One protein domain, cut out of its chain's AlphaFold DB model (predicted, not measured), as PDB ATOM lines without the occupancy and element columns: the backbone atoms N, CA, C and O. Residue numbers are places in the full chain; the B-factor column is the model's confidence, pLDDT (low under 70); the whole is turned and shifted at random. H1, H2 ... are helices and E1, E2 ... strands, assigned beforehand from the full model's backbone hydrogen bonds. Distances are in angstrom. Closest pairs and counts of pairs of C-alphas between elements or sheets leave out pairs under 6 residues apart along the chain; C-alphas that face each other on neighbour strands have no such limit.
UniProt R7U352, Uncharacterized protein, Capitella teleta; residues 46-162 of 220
ATOM      1  N   HIS A  46      44.350  28.230 -11.689       41.50
ATOM      2  CA  HIS A  46      43.841  27.412 -10.580       41.50
ATOM      3  C   HIS A  46      43.495  28.219  -9.314       41.50
ATOM      4  O   HIS A  46      42.846  27.689  -8.419       41.50
ATOM      5  N   TRP A  47      43.907  29.489  -9.214       38.41
ATOM      6  CA  TRP A  47      43.712  30.293  -7.997       38.41
ATOM      7  C   TRP A  47      42.407  31.102  -7.976       38.41
ATOM      8  O   TRP A  47      41.954  31.476  -6.900       38.41
ATOM      9  N   THR A  48      41.767  31.336  -9.123       49.47
ATOM     10  CA  THR A  48      40.573  32.196  -9.219       49.47
ATOM     11  C   THR A  48      39.254  31.462  -8.968       49.47
ATOM     12  O   THR A  48      38.307  32.077  -8.495       49.47
ATOM     13  N   PHE A  49      39.180  30.144  -9.186       50.16
ATOM     14  CA  PHE A  49      37.921  29.396  -9.002       50.16
ATOM     15  C   PHE A  49      37.521  29.174  -7.552       50.16
ATOM     16  O   PHE A  49      36.346  28.969  -7.261       50.16
ATOM     17  N   HIS A  50      38.483  29.186  -6.631       53.97
ATOM     18  CA  HIS A  50      38.173  28.997  -5.219       53.97
ATOM     19  C   HIS A  50      37.491  30.224  -4.616       53.97
ATOM     20  O   HIS A  50      36.676  30.052  -3.722       53.97
ATOM     21  N   GLN A  51      37.774  31.428  -5.121       56.78
ATOM     22  CA  GLN A  51      37.263  32.682  -4.556       56.78
ATOM     23  C   GLN A  51      35.798  32.964  -4.897       56.78
ATOM     24  O   GLN A  51      35.176  33.787  -4.245       56.78
ATOM     25  N   LEU A  52      35.238  32.262  -5.885       70.19
ATOM     26  CA  LEU A  52      33.851  32.454  -6.307       70.19
ATOM     27  C   LEU A  52      32.874  31.523  -5.583       70.19
ATOM     28  O   LEU A  52      31.673  31.658  -5.770       70.19
ATOM     29  N   LYS A  53      33.369  30.563  -4.790       76.31
ATOM     30  CA  LYS A  53      32.549  29.594  -4.049       76.31
ATOM     31  C   LYS A  53      32.150  30.183  -2.701       76.31
ATOM     32  O   LYS A  53      33.028  30.487  -1.891       76.31
ATOM     33  N   CYS A  54      30.850  30.262  -2.443       78.44
ATOM     34  CA  CYS A  54      30.317  30.905  -1.241       78.44
ATOM     35  C   CYS A  54      29.527  29.957  -0.333       78.44
ATOM     36  O   CYS A  54      29.608  30.110   0.883       78.44
ATOM     37  N   ALA A  55      28.851  28.933  -0.869       81.38
ATOM     38  CA  ALA A  55      28.262  27.877  -0.047       81.38
ATOM     39  C   ALA A  55      28.379  26.492  -0.692       81.38
ATOM     40  O   ALA A  55      28.426  26.336  -1.915       81.38
ATOM     41  N   VAL A  56      28.444  25.476   0.167       80.12
ATOM     42  CA  VAL A  56      28.389  24.063  -0.203       80.12
ATOM     43  C   VAL A  56      27.396  23.400   0.734       80.12
ATOM     44  O   VAL A  56      27.612  23.377   1.947       80.12
ATOM     45  N   LYS A  57      26.325  22.869   0.159       84.69
ATOM     46  CA  LYS A  57      25.275  22.154   0.875       84.69
ATOM     47  C   LYS A  57      25.318  20.682   0.519       84.69
ATOM     48  O   LYS A  57      25.637  20.339  -0.618       84.69
ATOM     49  N   ASP A  58      25.024  19.810   1.466       84.38
ATOM     50  CA  ASP A  58      24.812  18.398   1.159       84.38
ATOM     51  C   ASP A  58      23.442  18.166   0.495       84.38
ATOM     52  O   ASP A  58      22.701  19.100   0.164       84.38
ATOM     53  N   SER A  59      23.109  16.897   0.265       82.88
ATOM     54  CA  SER A  59      21.805  16.487  -0.255       82.88
ATOM     55  C   SER A  59      20.635  16.797   0.683       82.88
ATOM     56  O   SER A  59      19.496  16.830   0.222       82.88
ATOM     57  N   GLU A  60      20.889  16.998   1.977       83.44
ATOM     58  CA  GLU A  60      19.876  17.340   2.984       83.44
ATOM     59  C   GLU A  60      19.707  18.866   3.125       83.44
ATOM     60  O   GLU A  60      18.757  19.338   3.749       83.44
ATOM     61  N   GLY A  61      20.566  19.644   2.455       79.25
ATOM     62  CA  GLY A  61      20.543  21.100   2.439       79.25
ATOM     63  C   GLY A  61      21.307  21.738   3.599       79.25
ATOM     64  O   GLY A  61      21.213  22.957   3.766       79.25
ATOM     65  N   GLU A  62      22.052  20.951   4.379       79.94
ATOM     66  CA  GLU A  62      22.866  21.447   5.482       79.94
ATOM     67  C   GLU A  62      24.193  22.013   4.964       79.94
ATOM     68  O   GLU A  62      24.818  21.474   4.047       79.94
ATOM     69  N   ASP A  63      24.631  23.134   5.548       74.19
ATOM     70  CA  ASP A  63      25.895  23.768   5.179       74.19
ATOM     71  C   ASP A  63      27.075  22.913   5.658       74.19
ATOM     72  O   ASP A  63      27.380  22.815   6.852       74.19
ATOM     73  N   VAL A  64      27.803  22.326   4.709       71.06
ATOM     74  CA  VAL A  64      28.937  21.449   5.007       71.06
ATOM     75  C   VAL A  64      30.196  22.296   5.203       71.06
ATOM     76  O   VAL A  64      31.055  22.404   4.329       71.06
ATOM     77  N   MET A  65      30.346  22.896   6.387       57.28
ATOM     78  CA  MET A  65      31.569  23.635   6.756       57.28
ATOM     79  C   MET A  65      32.785  22.723   7.023       57.28
ATOM     80  O   MET A  65      33.897  23.211   7.223       57.28
ATOM     81  N   SER A  66      32.604  21.400   7.065       50.81
ATOM     82  CA  SER A  66      33.607  20.447   7.564       50.81
ATOM     83  C   SER A  66      34.616  19.952   6.521       50.81
ATOM     84  O   SER A  66      35.446  19.101   6.846       50.81
ATOM     85  N   PHE A  67      34.613  20.481   5.291       51.28
ATOM     86  CA  PHE A  67      35.593  20.085   4.280       51.28
ATOM     87  C   PHE A  67      36.987  20.601   4.622       51.28
ATOM     88  O   PHE A  67      37.253  21.807   4.557       51.28
ATOM     89  N   PRO A  68      37.934  19.712   4.944       45.38
ATOM     90  CA  PRO A  68      39.174  20.173   5.498       45.38
ATOM     91  C   PRO A  68      40.123  20.474   4.308       45.38
ATOM     92  O   PRO A  68      40.260  19.710   3.355       45.38
ATOM     93  N   TRP A  69      40.738  21.660   4.358       45.59
ATOM     94  CA  TRP A  69      41.928  22.122   3.612       45.59
ATOM     95  C   TRP A  69      41.840  22.685   2.168       45.59
ATOM     96  O   TRP A  69      42.848  23.244   1.736       45.59
ATOM     97  N   TYR A  70      40.694  22.714   1.464       46.19
ATOM     98  CA  TYR A  70      40.572  23.437   0.158       46.19
ATOM     99  C   TYR A  70      39.236  24.164  -0.089       46.19
ATOM    100  O   TYR A  70      39.091  24.884  -1.081       46.19
ATOM    101  N   ALA A  71      38.272  24.002   0.818       48.94
ATOM    102  CA  ALA A  71      36.974  24.664   0.800       48.94
ATOM    103  C   ALA A  71      36.971  25.802   1.826       48.94
ATOM    104  O   ALA A  71      36.263  25.760   2.826       48.94
ATOM    105  N   ARG A  72      37.807  26.826   1.620       51.88
ATOM    106  CA  ARG A  72      37.446  28.117   2.207       51.88
ATOM    107  C   ARG A  72      36.230  28.568   1.413       51.88
ATOM    108  O   ARG A  72      36.373  28.887   0.239       51.88
ATOM    109  N   LEU A  73      35.051  28.471   2.017       58.78
ATOM    110  CA  LEU A  73      33.923  29.282   1.588       58.78
ATOM    111  C   LEU A  73      34.390  30.724   1.762       58.78
ATOM    112  O   LEU A  73      34.841  31.097   2.849       58.78
ATOM    113  N   PHE A  74      34.419  31.473   0.671       64.62
ATOM    114  CA  PHE A  74      34.758  32.883   0.731       64.62
ATOM    115  C   PHE A  74      33.455  33.669   0.760       64.62
ATOM    116  O   PHE A  74      32.492  33.326   0.073       64.62
ATOM    117  N   GLU A  75      33.419  34.710   1.588       72.94
ATOM    118  CA  GLU A  75      32.384  35.727   1.461       72.94
ATOM    119  C   GLU A  75      32.500  36.345   0.067       72.94
ATOM    120  O   GLU A  75      33.607  36.592  -0.423       72.94
ATOM    121  N   CYS A  76      31.356  36.547  -0.577       81.69
ATOM    122  CA  CYS A  76      31.309  37.233  -1.856       81.69
ATOM    123  C   CYS A  76      31.861  38.659  -1.705       81.69
ATOM    124  O   CYS A  76      31.703  39.288  -0.657       81.69
ATOM    125  N   GLU A  77      32.529  39.161  -2.745       80.94
ATOM    126  CA  GLU A  77      33.032  40.537  -2.759       80.94
ATOM    127  C   GLU A  77      31.878  41.539  -2.582       80.94
ATOM    128  O   GLU A  77      30.724  41.247  -2.911       80.94
ATOM    129  N   GLU A  78      32.179  42.734  -2.064       79.12
ATOM    130  CA  GLU A  78      31.164  43.767  -1.838       79.12
ATOM    131  C   GLU A  78      30.340  44.035  -3.107       79.12
ATOM    132  O   GLU A  78      30.878  44.272  -4.187       79.12
ATOM    133  N   GLY A  79      29.013  44.003  -2.966       82.25
ATOM    134  CA  GLY A  79      28.086  44.182  -4.086       82.25
ATOM    135  C   GLY A  79      27.767  42.907  -4.872       82.25
ATOM    136  O   GLY A  79      27.001  42.987  -5.828       82.25
ATOM    137  N   THR A  80      28.292  41.747  -4.466       87.12
ATOM    138  CA  THR A  80      27.944  40.439  -5.046       87.12
ATOM    139  C   THR A  80      27.238  39.541  -4.026       87.12
ATOM    140  O   THR A  80      27.418  39.686  -2.816       87.12
ATOM    141  N   SER A  81      26.389  38.632  -4.504       88.31
ATOM    142  CA  SER A  81      25.572  37.728  -3.687       88.31
ATOM    143  C   SER A  81      25.727  36.268  -4.116       88.31
ATOM    144  O   SER A  81      26.105  35.954  -5.247       88.31
ATOM    145  N   CYS A  82      25.465  35.361  -3.172       87.75
ATOM    146  CA  CYS A  82      25.633  33.916  -3.315       87.75
ATOM    147  C   CYS A  82      24.396  33.266  -3.959       87.75
ATOM    148  O   CYS A  82      23.658  32.532  -3.303       87.75
ATOM    149  N   GLU A  83      24.137  33.589  -5.225       88.88
ATOM    150  CA  GLU A  83      22.884  33.237  -5.917       88.88
ATOM    151  C   GLU A  83      23.083  32.382  -7.176       88.88
ATOM    152  O   GLU A  83      22.114  31.862  -7.718       88.88
ATOM    153  N   VAL A  84      24.319  32.194  -7.646       89.00
ATOM    154  CA  VAL A  84      24.582  31.410  -8.861       89.00
ATOM    155  C   VAL A  84      24.651  29.927  -8.508       89.00
ATOM    156  O   VAL A  84      25.542  29.503  -7.772       89.00
ATOM    157  N   GLY A  85      23.730  29.127  -9.040       86.81
ATOM    158  CA  GLY A  85      23.616  27.696  -8.755       86.81
ATOM    159  C   GLY A  85      22.199  27.291  -8.336       86.81
ATOM    160  O   GLY A  85      21.266  28.078  -8.484       86.81
ATOM    161  N   PRO A  86      22.021  26.073  -7.798       87.62
ATOM    162  CA  PRO A  86      23.067  25.142  -7.367       87.62
ATOM    163  C   PRO A  86      23.705  24.344  -8.514       87.62
ATOM    164  O   PRO A  86      23.018  23.874  -9.414       87.62
ATOM    165  N   LEU A  87      25.019  24.130  -8.434       86.50
ATOM    166  CA  LEU A  87      25.727  23.123  -9.225       86.50
ATOM    167  C   LEU A  87      25.812  21.823  -8.427       86.50
ATOM    168  O   LEU A  87      26.438  21.799  -7.362       86.50
ATOM    169  N   GLU A  88      25.232  20.744  -8.953       83.56
ATOM    170  CA  GLU A  88      25.390  19.416  -8.361       83.56
ATOM    171  C   GLU A  88      26.796  18.880  -8.664       83.56
ATOM    172  O   GLU A  88      27.221  18.769  -9.816       83.56
ATOM    173  N   VAL A  89      27.532  18.535  -7.612       78.50
ATOM    174  CA  VAL A  89      28.859  17.929  -7.700       78.50
ATOM    175  C   VAL A  89      28.871  16.642  -6.894       78.50
ATOM    176  O   VAL A  89      28.372  16.595  -5.772       78.50
ATOM    177  N   SER A  90      29.463  15.584  -7.443       76.62
ATOM    178  CA  SER A  90      29.654  14.334  -6.711       76.62
ATOM    179  C   SER A  90      31.094  14.189  -6.246       76.62
ATOM    180  O   SER A  90      32.020  14.392  -7.031       76.62
ATOM    181  N   LYS A  91      31.288  13.781  -4.995       72.12
ATOM    182  CA  LYS A  91      32.600  13.436  -4.449       72.12
ATOM    183  C   LYS A  91      32.470  12.229  -3.534       72.12
ATOM    184  O   LYS A  91      31.621  12.202  -2.654       72.12
ATOM    185  N   TRP A  92      33.301  11.212  -3.761       74.75
ATOM    186  CA  TRP A  92      33.268   9.949  -3.003       74.75
ATOM    187  C   TRP A  92      31.892   9.252  -2.963       74.75
ATOM    188  O   TRP A  92      31.604   8.497  -2.039       74.75
ATOM    189  N   GLY A  93      31.062   9.460  -3.992       76.94
ATOM    190  CA  GLY A  93      29.708   8.899  -4.081       76.94
ATOM    191  C   GLY A  93      28.632   9.714  -3.358       76.94
ATOM    192  O   GLY A  93      27.456   9.377  -3.470       76.94
ATOM    193  N   GLU A  94      29.010  10.790  -2.672       78.81
ATOM    194  CA  GLU A  94      28.093  11.752  -2.066       78.81
ATOM    195  C   GLU A  94      27.862  12.927  -3.018       78.81
ATOM    196  O   GLU A  94      28.752  13.296  -3.790       78.81
ATOM    197  N   LYS A  95      26.655  13.494  -2.983       81.44
ATOM    198  CA  LYS A  95      26.253  14.634  -3.808       81.44
ATOM    199  C   LYS A  95      26.216  15.899  -2.967       81.44
ATOM    200  O   LYS A  95      25.696  15.888  -1.854       81.44
ATOM    201  N   TYR A  96      26.712  16.983  -3.541       81.69
ATOM    202  CA  TYR A  96      26.738  18.296  -2.922       81.69
ATOM    203  C   TYR A  96      26.232  19.337  -3.907       81.69
ATOM    204  O   TYR A  96      26.470  19.241  -5.108       81.69
ATOM    205  N   ASN A  97      25.578  20.356  -3.378       85.50
ATOM    206  CA  ASN A  97      25.121  21.519  -4.110       85.50
ATOM    207  C   ASN A  97      26.060  22.681  -3.813       85.50
ATOM    208  O   ASN A  97      26.169  23.132  -2.671       85.50
ATOM    209  N   VAL A  98      26.750  23.162  -4.839       82.88
ATOM    210  CA  VAL A  98      27.671  24.295  -4.733       82.88
ATOM    211  C   VAL A  98      26.995  25.537  -5.289       82.88
ATOM    212  O   VAL A  98      26.455  25.505  -6.394       82.88
ATOM    213  N   THR A  99      27.052  26.635  -4.544       87.75
ATOM    214  CA  THR A  99      26.637  27.954  -5.027       87.75
ATOM    215  C   THR A  99      27.830  28.897  -5.132       87.75
ATOM    216  O   THR A  99      28.836  28.777  -4.416       87.75
ATOM    217  N   PHE A 100      27.711  29.841  -6.058       87.44
ATOM    218  CA  PHE A 100      28.756  30.777  -6.433       87.44
ATOM    219  C   PHE A 100      28.278  32.226  -6.327       87.44
ATOM    220  O   PHE A 100      27.082  32.522  -6.387       87.44
ATOM    221  N   CYS A 101      29.237  33.135  -6.188       88.81
ATOM    222  CA  CYS A 101      28.987  34.567  -6.240       88.81
ATOM    223  C   CYS A 101      28.635  35.003  -7.669       88.81
ATOM    224  O   CYS A 101      29.252  34.547  -8.634       88.81
ATOM    225  N   ASN A 102      27.694  35.937  -7.807       91.06
ATOM    226  CA  ASN A 102      27.280  36.533  -9.086       91.06
ATOM    227  C   ASN A 102      28.266  37.577  -9.652       91.06
ATOM    228  O   ASN A 102      27.875  38.483 -10.385       91.06
ATOM    229  N   SER A 103      29.552  37.468  -9.318       89.19
ATOM    230  CA  SER A 103      30.590  38.365  -9.818       89.19
ATOM    231  C   SER A 103      30.757  38.201 -11.333       89.19
ATOM    232  O   SER A 103      30.880  37.076 -11.825       89.19
ATOM    233  N   VAL A 104      30.815  39.312 -12.065       89.00
ATOM    234  CA  VAL A 104      30.966  39.344 -13.530       89.00
ATOM    235  C   VAL A 104      32.328  39.895 -13.954       89.00
ATOM    236  O   VAL A 104      32.983  40.605 -13.189       89.00
ATOM    237  N   ASP A 105      32.779  39.545 -15.156       85.75
ATOM    238  CA  ASP A 105      33.975  40.112 -15.774       85.75
ATOM    239  C   ASP A 105      33.695  41.385 -16.593       85.75
ATOM    240  O   ASP A 105      32.584  41.914 -16.602       85.75
ATOM    241  N   GLU A 106      34.736  41.911 -17.250       87.06
ATOM    242  CA  GLU A 106      34.671  43.136 -18.064       87.06
ATOM    243  C   GLU A 106      33.688  43.024 -19.240       87.06
ATOM    244  O   GLU A 106      33.173  44.043 -19.697       87.06
ATOM    245  N   ASP A 107      33.403  41.800 -19.694       86.00
ATOM    246  CA  ASP A 107      32.466  41.507 -20.777       86.00
ATOM    247  C   ASP A 107      31.034  41.261 -20.254       86.00
ATOM    248  O   ASP A 107      30.114  41.031 -21.038       86.00
ATOM    249  N   GLY A 108      30.825  41.327 -18.932       89.19
ATOM    250  CA  GLY A 108      29.542  41.072 -18.276       89.19
ATOM    251  C   GLY A 108      29.234  39.590 -18.058       89.19
ATOM    252  O   GLY A 108      28.125  39.258 -17.644       89.19
ATOM    253  N   ASN A 109      30.189  38.690 -18.303       88.62
ATOM    254  CA  ASN A 109      30.002  37.257 -18.104       88.62
ATOM    255  C   ASN A 109      30.303  36.864 -16.659       88.62
ATOM    256  O   ASN A 109      31.224  37.395 -16.038       88.62
ATOM    257  N   LEU A 110      29.575  35.883 -16.119       88.62
ATOM    258  CA  LEU A 110      29.842  35.374 -14.774       88.62
ATOM    259  C   LEU A 110      31.279  34.839 -14.675       88.62
ATOM    260  O   LEU A 110      31.692  33.961 -15.434       88.62
ATOM    261  N   MET A 111      32.036  35.309 -13.681       86.44
ATOM    262  CA  MET A 111      33.434  34.914 -13.490       86.44
ATOM    263  C   MET A 111      33.600  33.407 -13.248       86.44
ATOM    264  O   MET A 111      34.668  32.857 -13.538       86.44
ATOM    265  N   VAL A 112      32.555  32.726 -12.757       83.75
ATOM    266  CA  VAL A 112      32.554  31.268 -12.535       83.75
ATOM    267  C   VAL A 112      32.769  30.498 -13.843       83.75
ATOM    268  O   VAL A 112      33.446  29.471 -13.844       83.75
ATOM    269  N   LEU A 113      32.326  31.058 -14.975       87.56
ATOM    270  CA  LEU A 113      32.398  30.436 -16.300       87.56
ATOM    271  C   LEU A 113      33.816  30.293 -16.837       87.56
ATOM    272  O   LEU A 113      34.057  29.464 -17.706       87.56
ATOM    273  N   ARG A 114      34.790  31.030 -16.290       83.06
ATOM    274  CA  ARG A 114      36.197  30.931 -16.715       83.06
ATOM    275  C   ARG A 114      36.785  29.526 -16.551       83.06
ATOM    276  O   ARG A 114      37.866  29.259 -17.071       83.06
ATOM    277  N   GLY A 115      36.146  28.679 -15.744       77.50
ATOM    278  CA  GLY A 115      36.604  27.334 -15.390       77.50
ATOM    279  C   GLY A 115      35.747  26.248 -16.001       77.50
ATOM    280  O   GLY A 115      36.029  25.070 -15.778       77.50
ATOM    281  N   ALA A 116      34.708  26.643 -16.738       85.06
ATOM    282  CA  ALA A 116      33.948  25.731 -17.554       85.06
ATOM    283  C   ALA A 116      34.849  25.242 -18.692       85.06
ATOM    284  O   ALA A 116      35.577  26.016 -19.314       85.06
ATOM    285  N   CYS A 117      34.819  23.941 -18.936       85.75
ATOM    286  CA  CYS A 117      35.532  23.317 -20.043       85.75
ATOM    287  C   CYS A 117      34.617  23.079 -21.251       85.75
ATOM    288  O   CYS A 117      35.111  22.843 -22.350       85.75
ATOM    289  N   LEU A 118      33.301  23.184 -21.064       89.19
ATOM    290  CA  LEU A 118      32.314  23.194 -22.134       89.19
ATOM    291  C   LEU A 118      31.213  24.198 -21.777       89.19
ATOM    292  O   LEU A 118      30.731  24.208 -20.645       89.19
ATOM    293  N   ILE A 119      30.828  25.038 -22.734       92.12
ATOM    294  CA  ILE A 119      29.660  25.920 -22.629       92.12
ATOM    295  C   ILE A 119      28.821  25.727 -23.886       92.12
ATOM    296  O   ILE A 119      29.324  25.929 -24.995       92.12
ATOM    297  N   THR A 120      27.558  25.352 -23.713       94.88
ATOM    298  CA  THR A 120      26.595  25.125 -24.798       94.88
ATOM    299  C   THR A 120      25.420  26.077 -24.669       94.88
ATOM    300  O   THR A 120      24.873  26.246 -23.588       94.88
ATOM    301  N   TYR A 121      25.029  26.707 -25.768       96.06
ATOM    302  CA  TYR A 121      23.852  27.560 -25.829       96.06
ATOM    303  C   TYR A 121      22.585  26.710 -25.847       96.06
ATOM    304  O   TYR A 121      22.445  25.821 -26.683       96.06
ATOM    305  N   THR A 122      21.661  26.977 -24.927       94.94
ATOM    306  CA  THR A 122      20.442  26.170 -24.757       94.94
ATOM    307  C   THR A 122      19.413  26.442 -25.859       94.94
ATOM    308  O   THR A 122      18.500  25.651 -26.074       94.94
ATOM    309  N   ASP A 123      19.518  27.577 -26.557       94.19
ATOM    310  CA  ASP A 123      18.558  27.974 -27.587       94.19
ATOM    311  C   ASP A 123      18.778  27.291 -28.946       94.19
ATOM    312  O   ASP A 123      17.817  27.103 -29.693       94.19
ATOM    313  N   ASP A 124      20.015  26.912 -29.272       91.62
ATOM    314  CA  ASP A 124      20.377  26.318 -30.567       91.62
ATOM    315  C   ASP A 124      21.334  25.116 -30.473       91.62
ATOM    316  O   ASP A 124      21.819  24.642 -31.504       91.62
ATOM    317  N   ASP A 125      21.615  24.633 -29.258       90.19
ATOM    318  CA  ASP A 125      22.585  23.576 -28.948       90.19
ATOM    319  C   ASP A 125      24.004  23.855 -29.488       90.19
ATOM    320  O   ASP A 125      24.829  22.945 -29.636       90.19
ATOM    321  N   SER A 126      24.320  25.113 -29.817       91.94
ATOM    322  CA  SER A 126      25.632  25.472 -30.349       91.94
ATOM    323  C   SER A 126      26.674  25.579 -29.240       91.94
ATOM    324  O   SER A 126      26.391  25.927 -28.095       91.94
ATOM    325  N   VAL A 127      27.924  25.264 -29.575       91.75
ATOM    326  CA  VAL A 127      29.016  25.247 -28.599       91.75
ATOM    327  C   VAL A 127      29.718  26.602 -28.590       91.75
ATOM    328  O   VAL A 127      30.279  27.023 -29.602       91.75
ATOM    329  N   ALA A 128      29.697  27.278 -27.442       89.81
ATOM    330  CA  ALA A 128      30.356  28.565 -27.234       89.81
ATOM    331  C   ALA A 128      31.833  28.395 -26.844       89.81
ATOM    332  O   ALA A 128      32.700  29.137 -27.306       89.81
ATOM    333  N   VAL A 129      32.116  27.400 -25.998       85.50
ATOM    334  CA  VAL A 129      33.459  27.052 -25.515       85.50
ATOM    335  C   VAL A 129      33.589  25.537 -25.510       85.50
ATOM    336  O   VAL A 129      32.716  24.866 -24.972       85.50
ATOM    337  N   ASP A 130      34.680  25.015 -26.071       86.50
ATOM    338  CA  ASP A 130      35.026  23.591 -26.040       86.50
ATOM    339  C   ASP A 130      36.528  23.423 -25.780       86.50
ATOM    340  O   ASP A 130      37.360  23.592 -26.675       86.50
ATOM    341  N   ASP A 131      36.873  23.110 -24.534       78.62
ATOM    342  CA  ASP A 131      38.224  22.736 -24.120       78.62
ATOM    343  C   ASP A 131      38.304  21.247 -23.745       78.62
ATOM    344  O   ASP A 131      39.145  20.824 -22.956       78.62
ATOM    345  N   THR A 132      37.447  20.405 -24.333       72.44
ATOM    346  CA  THR A 132      37.432  18.949 -24.085       72.44
ATOM    347  C   THR A 132      38.616  18.203 -24.719       72.44
ATOM    348  O   THR A 132      38.675  16.970 -24.686       72.44
ATOM    349  N   ASN A 133      39.587  18.920 -25.298       58.59
ATOM    350  CA  ASN A 133      40.682  18.378 -26.102       58.59
ATOM    351  C   ASN A 133      41.441  17.234 -25.397       58.59
ATOM    352  O   ASN A 133      42.388  17.440 -24.638       58.59
ATOM    353  N   GLY A 134      41.062  15.997 -25.728       52.75
ATOM    354  CA  GLY A 134      41.788  14.774 -25.386       52.75
ATOM    355  C   GLY A 134      41.485  14.152 -24.021       52.75
ATOM    356  O   GLY A 134      42.111  13.142 -23.692       52.75
ATOM    357  N   TYR A 135      40.541  14.689 -23.244       52.91
ATOM    358  CA  TYR A 135      40.194  14.134 -21.936       52.91
ATOM    359  C   TYR A 135      38.673  14.217 -21.680       52.91
ATOM    360  O   TYR A 135      38.046  15.247 -21.898       52.91
ATOM    361  N   ASP A 136      38.085  13.133 -21.162       61.88
ATOM    362  CA  ASP A 136      36.660  13.026 -20.798       61.88
ATOM    363  C   ASP A 136      36.384  13.653 -19.407       61.88
ATOM    364  O   ASP A 136      35.968  12.948 -18.489       61.88
ATOM    365  N   PHE A 137      36.700  14.937 -19.192       72.81
ATOM    366  CA  PHE A 137      36.630  15.549 -17.849       72.81
ATOM    367  C   PHE A 137      35.436  16.474 -17.603       72.81
ATOM    368  O   PHE A 137      35.165  16.736 -16.439       72.81
ATOM    369  N   CYS A 138      34.701  16.934 -18.621       79.19
ATOM    370  CA  CYS A 138      33.575  17.872 -18.454       79.19
ATOM    371  C   CYS A 138      32.286  17.198 -17.958       79.19
ATOM    372  O   CYS A 138      31.276  17.182 -18.656       79.19
ATOM    373  N   THR A 139      32.339  16.577 -16.783       78.69
ATOM    374  CA  THR A 139      31.225  15.814 -16.203       78.69
ATOM    375  C   THR A 139      30.527  16.535 -15.055       78.69
ATOM    376  O   THR A 139      29.453  16.102 -14.649       78.69
ATOM    377  N   GLY A 140      31.100  17.621 -14.525       78.44
ATOM    378  CA  GLY A 140      30.425  18.464 -13.541       78.44
ATOM    379  C   GLY A 140      29.464  19.421 -14.238       78.44
ATOM    380  O   GLY A 140      29.891  20.165 -15.111       78.44
ATOM    381  N   GLY A 141      28.186  19.429 -13.872       84.69
ATOM    382  CA  GLY A 141      27.170  20.241 -14.548       84.69
ATOM    383  C   GLY A 141      25.912  19.450 -14.909       84.69
ATOM    384  O   GLY A 141      25.813  18.272 -14.555       84.69
ATOM    385  N   PRO A 142      24.968  20.081 -15.626       90.38
ATOM    386  CA  PRO A 142      25.035  21.461 -16.119       90.38
ATOM    387  C   PRO A 142      24.859  22.503 -15.002       90.38
ATOM    388  O   PRO A 142      24.214  22.248 -13.988       90.38
ATOM    389  N   LEU A 143      25.463  23.677 -15.186       90.62
ATOM    390  CA  LEU A 143      25.103  24.902 -14.476       90.62
ATOM    391  C   LEU A 143      24.370  25.821 -15.454       90.62
ATOM    392  O   LEU A 143      24.977  26.256 -16.435       90.62
ATOM    393  N   ASP A 144      23.113  26.136 -15.161       92.88
ATOM    394  CA  ASP A 144      22.311  27.069 -15.953       92.88
ATOM    395  C   ASP A 144      22.795  28.508 -15.741       92.88
ATOM    396  O   ASP A 144      22.842  29.004 -14.610       92.88
ATOM    397  N   VAL A 145      23.182  29.182 -16.824       92.75
ATOM    398  CA  VAL A 145      23.794  30.518 -16.799       92.75
ATOM    399  C   VAL A 145      23.411  31.349 -18.022       92.75
ATOM    400  O   VAL A 145      22.818  30.866 -18.982       92.75
ATOM    401  N   GLU A 146      23.809  32.618 -18.011       93.44
ATOM    402  CA  GLU A 146      23.848  33.458 -19.204       93.44
ATOM    403  C   GLU A 146      25.306  33.638 -19.659       93.44
ATOM    404  O   GLU A 146      26.189  33.922 -18.844       93.44
ATOM    405  N   TYR A 147      25.566  33.466 -20.956       92.06
ATOM    406  CA  TYR A 147      26.872  33.684 -21.576       92.06
ATOM    407  C   TYR A 147      26.724  34.566 -22.819       92.06
ATOM    408  O   TYR A 147      26.024  34.213 -23.766       92.06
ATOM    409  N   ASN A 148      27.377  35.728 -22.839       92.38
ATOM    410  CA  ASN A 148      27.246  36.744 -23.891       92.38
ATOM    411  C   ASN A 148      25.781  37.139 -24.187       92.38
ATOM    412  O   ASN A 148      25.392  37.268 -25.350       92.38
ATOM    413  N   GLY A 149      24.957  37.305 -23.145       92.19
ATOM    414  CA  GLY A 149      23.555  37.712 -23.293       92.19
ATOM    415  C   GLY A 149      22.608  36.610 -23.777       92.19
ATOM    416  O   GLY A 149      21.492  36.910 -24.200       92.19
ATOM    417  N   ARG A 150      23.056  35.348 -23.787       94.81
ATOM    418  CA  ARG A 150      22.269  34.189 -24.233       94.81
ATOM    419  C   ARG A 150      22.221  33.112 -23.147       94.81
ATOM    420  O   ARG A 150      23.233  32.917 -22.469       94.81
ATOM    421  N   PRO A 151      21.093  32.394 -22.998       95.06
ATOM    422  CA  PRO A 151      20.998  31.272 -22.073       95.06
ATOM    423  C   PRO A 151      21.961  30.157 -22.494       95.06
ATOM    424  O   PRO A 151      22.033  29.790 -23.669       95.06
ATOM    425  N   ALA A 152      22.715  29.640 -21.535       95.75
ATOM    426  CA  ALA A 152      23.708  28.610 -21.764       95.75
ATOM    427  C   ALA A 152      23.800  27.647 -20.580       95.75
ATOM    428  O   ALA A 152      23.509  27.990 -19.435       95.75
ATOM    429  N   GLU A 153      24.289  26.451 -20.866       94.56
ATOM    430  CA  GLU A 153      24.682  25.455 -19.883       94.56
ATOM    431  C   GLU A 153      26.207  25.397 -19.823       94.56
ATOM    432  O   GLU A 153      26.890  25.258 -20.843       94.56
ATOM    433  N   ALA A 154      26.756  25.509 -18.616       90.50
ATOM    434  CA  ALA A 154      28.186  25.406 -18.374       90.50
ATOM    435  C   ALA A 154      28.536  24.081 -17.693       90.50
ATOM    436  O   ALA A 154      27.955  23.712 -16.669       90.50
ATOM    437  N   PHE A 155      29.544  23.401 -18.230       89.31
ATOM    438  CA  PHE A 155      30.080  22.152 -17.704       89.31
ATOM    439  C   PHE A 155      31.538  22.328 -17.282       89.31
ATOM    440  O   PHE A 155      32.333  23.020 -17.921       89.31
ATOM    441  N   TYR A 156      31.903  21.648 -16.207       84.38
ATOM    442  CA  TYR A 156      33.155  21.780 -15.484       84.38
ATOM    443  C   TYR A 156      33.885  20.435 -15.394       84.38
ATOM    444  O   TYR A 156      33.245  19.378 -15.441       84.38
ATOM    445  N   PRO A 157      35.220  20.452 -15.215       78.56
ATOM    446  CA  PRO A 157      35.979  19.270 -14.821       78.56
ATOM    447  C   PRO A 157      35.351  18.561 -13.614       78.56
ATOM    448  O   PRO A 157      34.943  19.228 -12.660       78.56
ATOM    449  N   GLU A 158      35.347  17.224 -13.608       70.62
ATOM    450  CA  GLU A 158      34.937  16.433 -12.443       70.62
ATOM    451  C   GLU A 158      35.657  16.922 -11.180       70.62
ATOM    452  O   GLU A 158      36.891  17.036 -11.140       70.62
ATOM    453  N   PHE A 159      34.886  17.213 -10.131       59.50
ATOM    454  CA  PHE A 159      35.389  17.939  -8.968       59.50
ATOM    455  C   PHE A 159      36.436  17.176  -8.139       59.50
ATOM    456  O   PHE A 159      37.155  17.791  -7.345       59.50
ATOM    457  N   ASP A 160      36.603  15.873  -8.385       43.84
ATOM    458  CA  ASP A 160      37.696  15.054  -7.849       43.84
ATOM    459  C   ASP A 160      39.092  15.546  -8.287       43.84
ATOM    460  O   ASP A 160      40.093  15.215  -7.649       43.84
ATOM    461  N   SER A 161      39.178  16.386  -9.327       41.19
ATOM    462  CA  SER A 161      40.435  16.891  -9.894       41.19
ATOM    463  C   SER A 161      40.831  18.322  -9.480       41.19
ATOM    464  O   SER A 161      41.928  18.771  -9.815       41.19
ATOM    465  N   PHE A 162      40.026  19.027  -8.665       42.28
ATOM    466  CA  PHE A 162      40.443  20.314  -8.063       42.28
ATOM    467  C   PHE A 162      41.480  20.152  -6.937       42.28
ATOM    468  O   PHE A 162      42.048  21.138  -6.467       42.28
TER     469      PHE A 162
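Overview. This is residues 46 to 162 of the 220 residues of an uncharacterized protein of Capitella teleta (UniProt R7U352). Two small twisted sheets stand side by side in a row, their edge strands E2 and E6 next to each other, and the short helix H1 packs over the second sheet at E7. The unnamed residues 59 to 81 make a long loop at the E1 side of the first sheet. The 117 printed residues hold seven named strands and one named helix, in the order E1 E2 E3 H1 E4 E5 E6 E7; the sheets run E1 E3 E2 and E5 E4 E7 E6, both antiparallel. The class is mostly strand, with under half of the residues in named elements. The whole is compact, with a radius of gyration of the C-alphas of 14.0 A and spans of 40 by 35 by 26 A.

Arrangement. E1, residues 53 to 58, is antiparallel to E3, residues 94 to 101, at 154 degrees, with N 57 and O 97 at 2.8 A. E3 forms a hairpin with E2, residues 82 to 91, with N 87 and O 98 at 2.8 A. This sheet is strongly twisted, and E2 bends by 67 degrees at residue 85. H1, residues 111 to 115, only grazes this sheet, with residues 111 to 112. E4, residues 118 to 121, and E5, residues 127 to 130, form a hairpin, with N 119 and O 129 at 2.9 A. E6, residues 140 to 147, and E7, residues 150 to 156, form another, with N 154 and O 143 at 2.9 A; E6 bends by 69 degrees at residue 144. E4 and E7 are antiparallel at 159 degrees, with N 153 and O 120 at 2.8 A. H1 is on this second sheet, over E7, at a height of 8.5 A. Its one O i to N i+4 pair is not within hydrogen-bond range, but 2 of 2 O i to N i+3 pairs are. Between the sheets, the closest C-alphas of E2 and E6 are those of Leu 87 and Leu 143, 5.6 A apart. E3 and E6 are apart.

Along the chain. E1 begins at C-alpha 53, (32.549, 29.594, -4.049), and is 14.6 A long. E2 measures 21.7 A and E3 23.2 A. H1 begins at C-alpha 111, (33.434, 34.914, -13.490), and is 8.4 A long. E4 measures 10.2 A, E5 6.7 A and E6 17.6 A. E7 measures 18.7 A and ends at C-alpha 156, (33.155, 21.780, -15.484).

Size, cuts and confidence. The two C-alphas farthest apart, of Pro 68 and Asp 124, are 41.1 A apart. The printed part has no cut, and the link E1 to E2 is long, with 23 residues. The mean pLDDT of the printed part is 78.1; residues 46 to 51, 65 to 74, 133 to 136 and 159 to 162 are under 70.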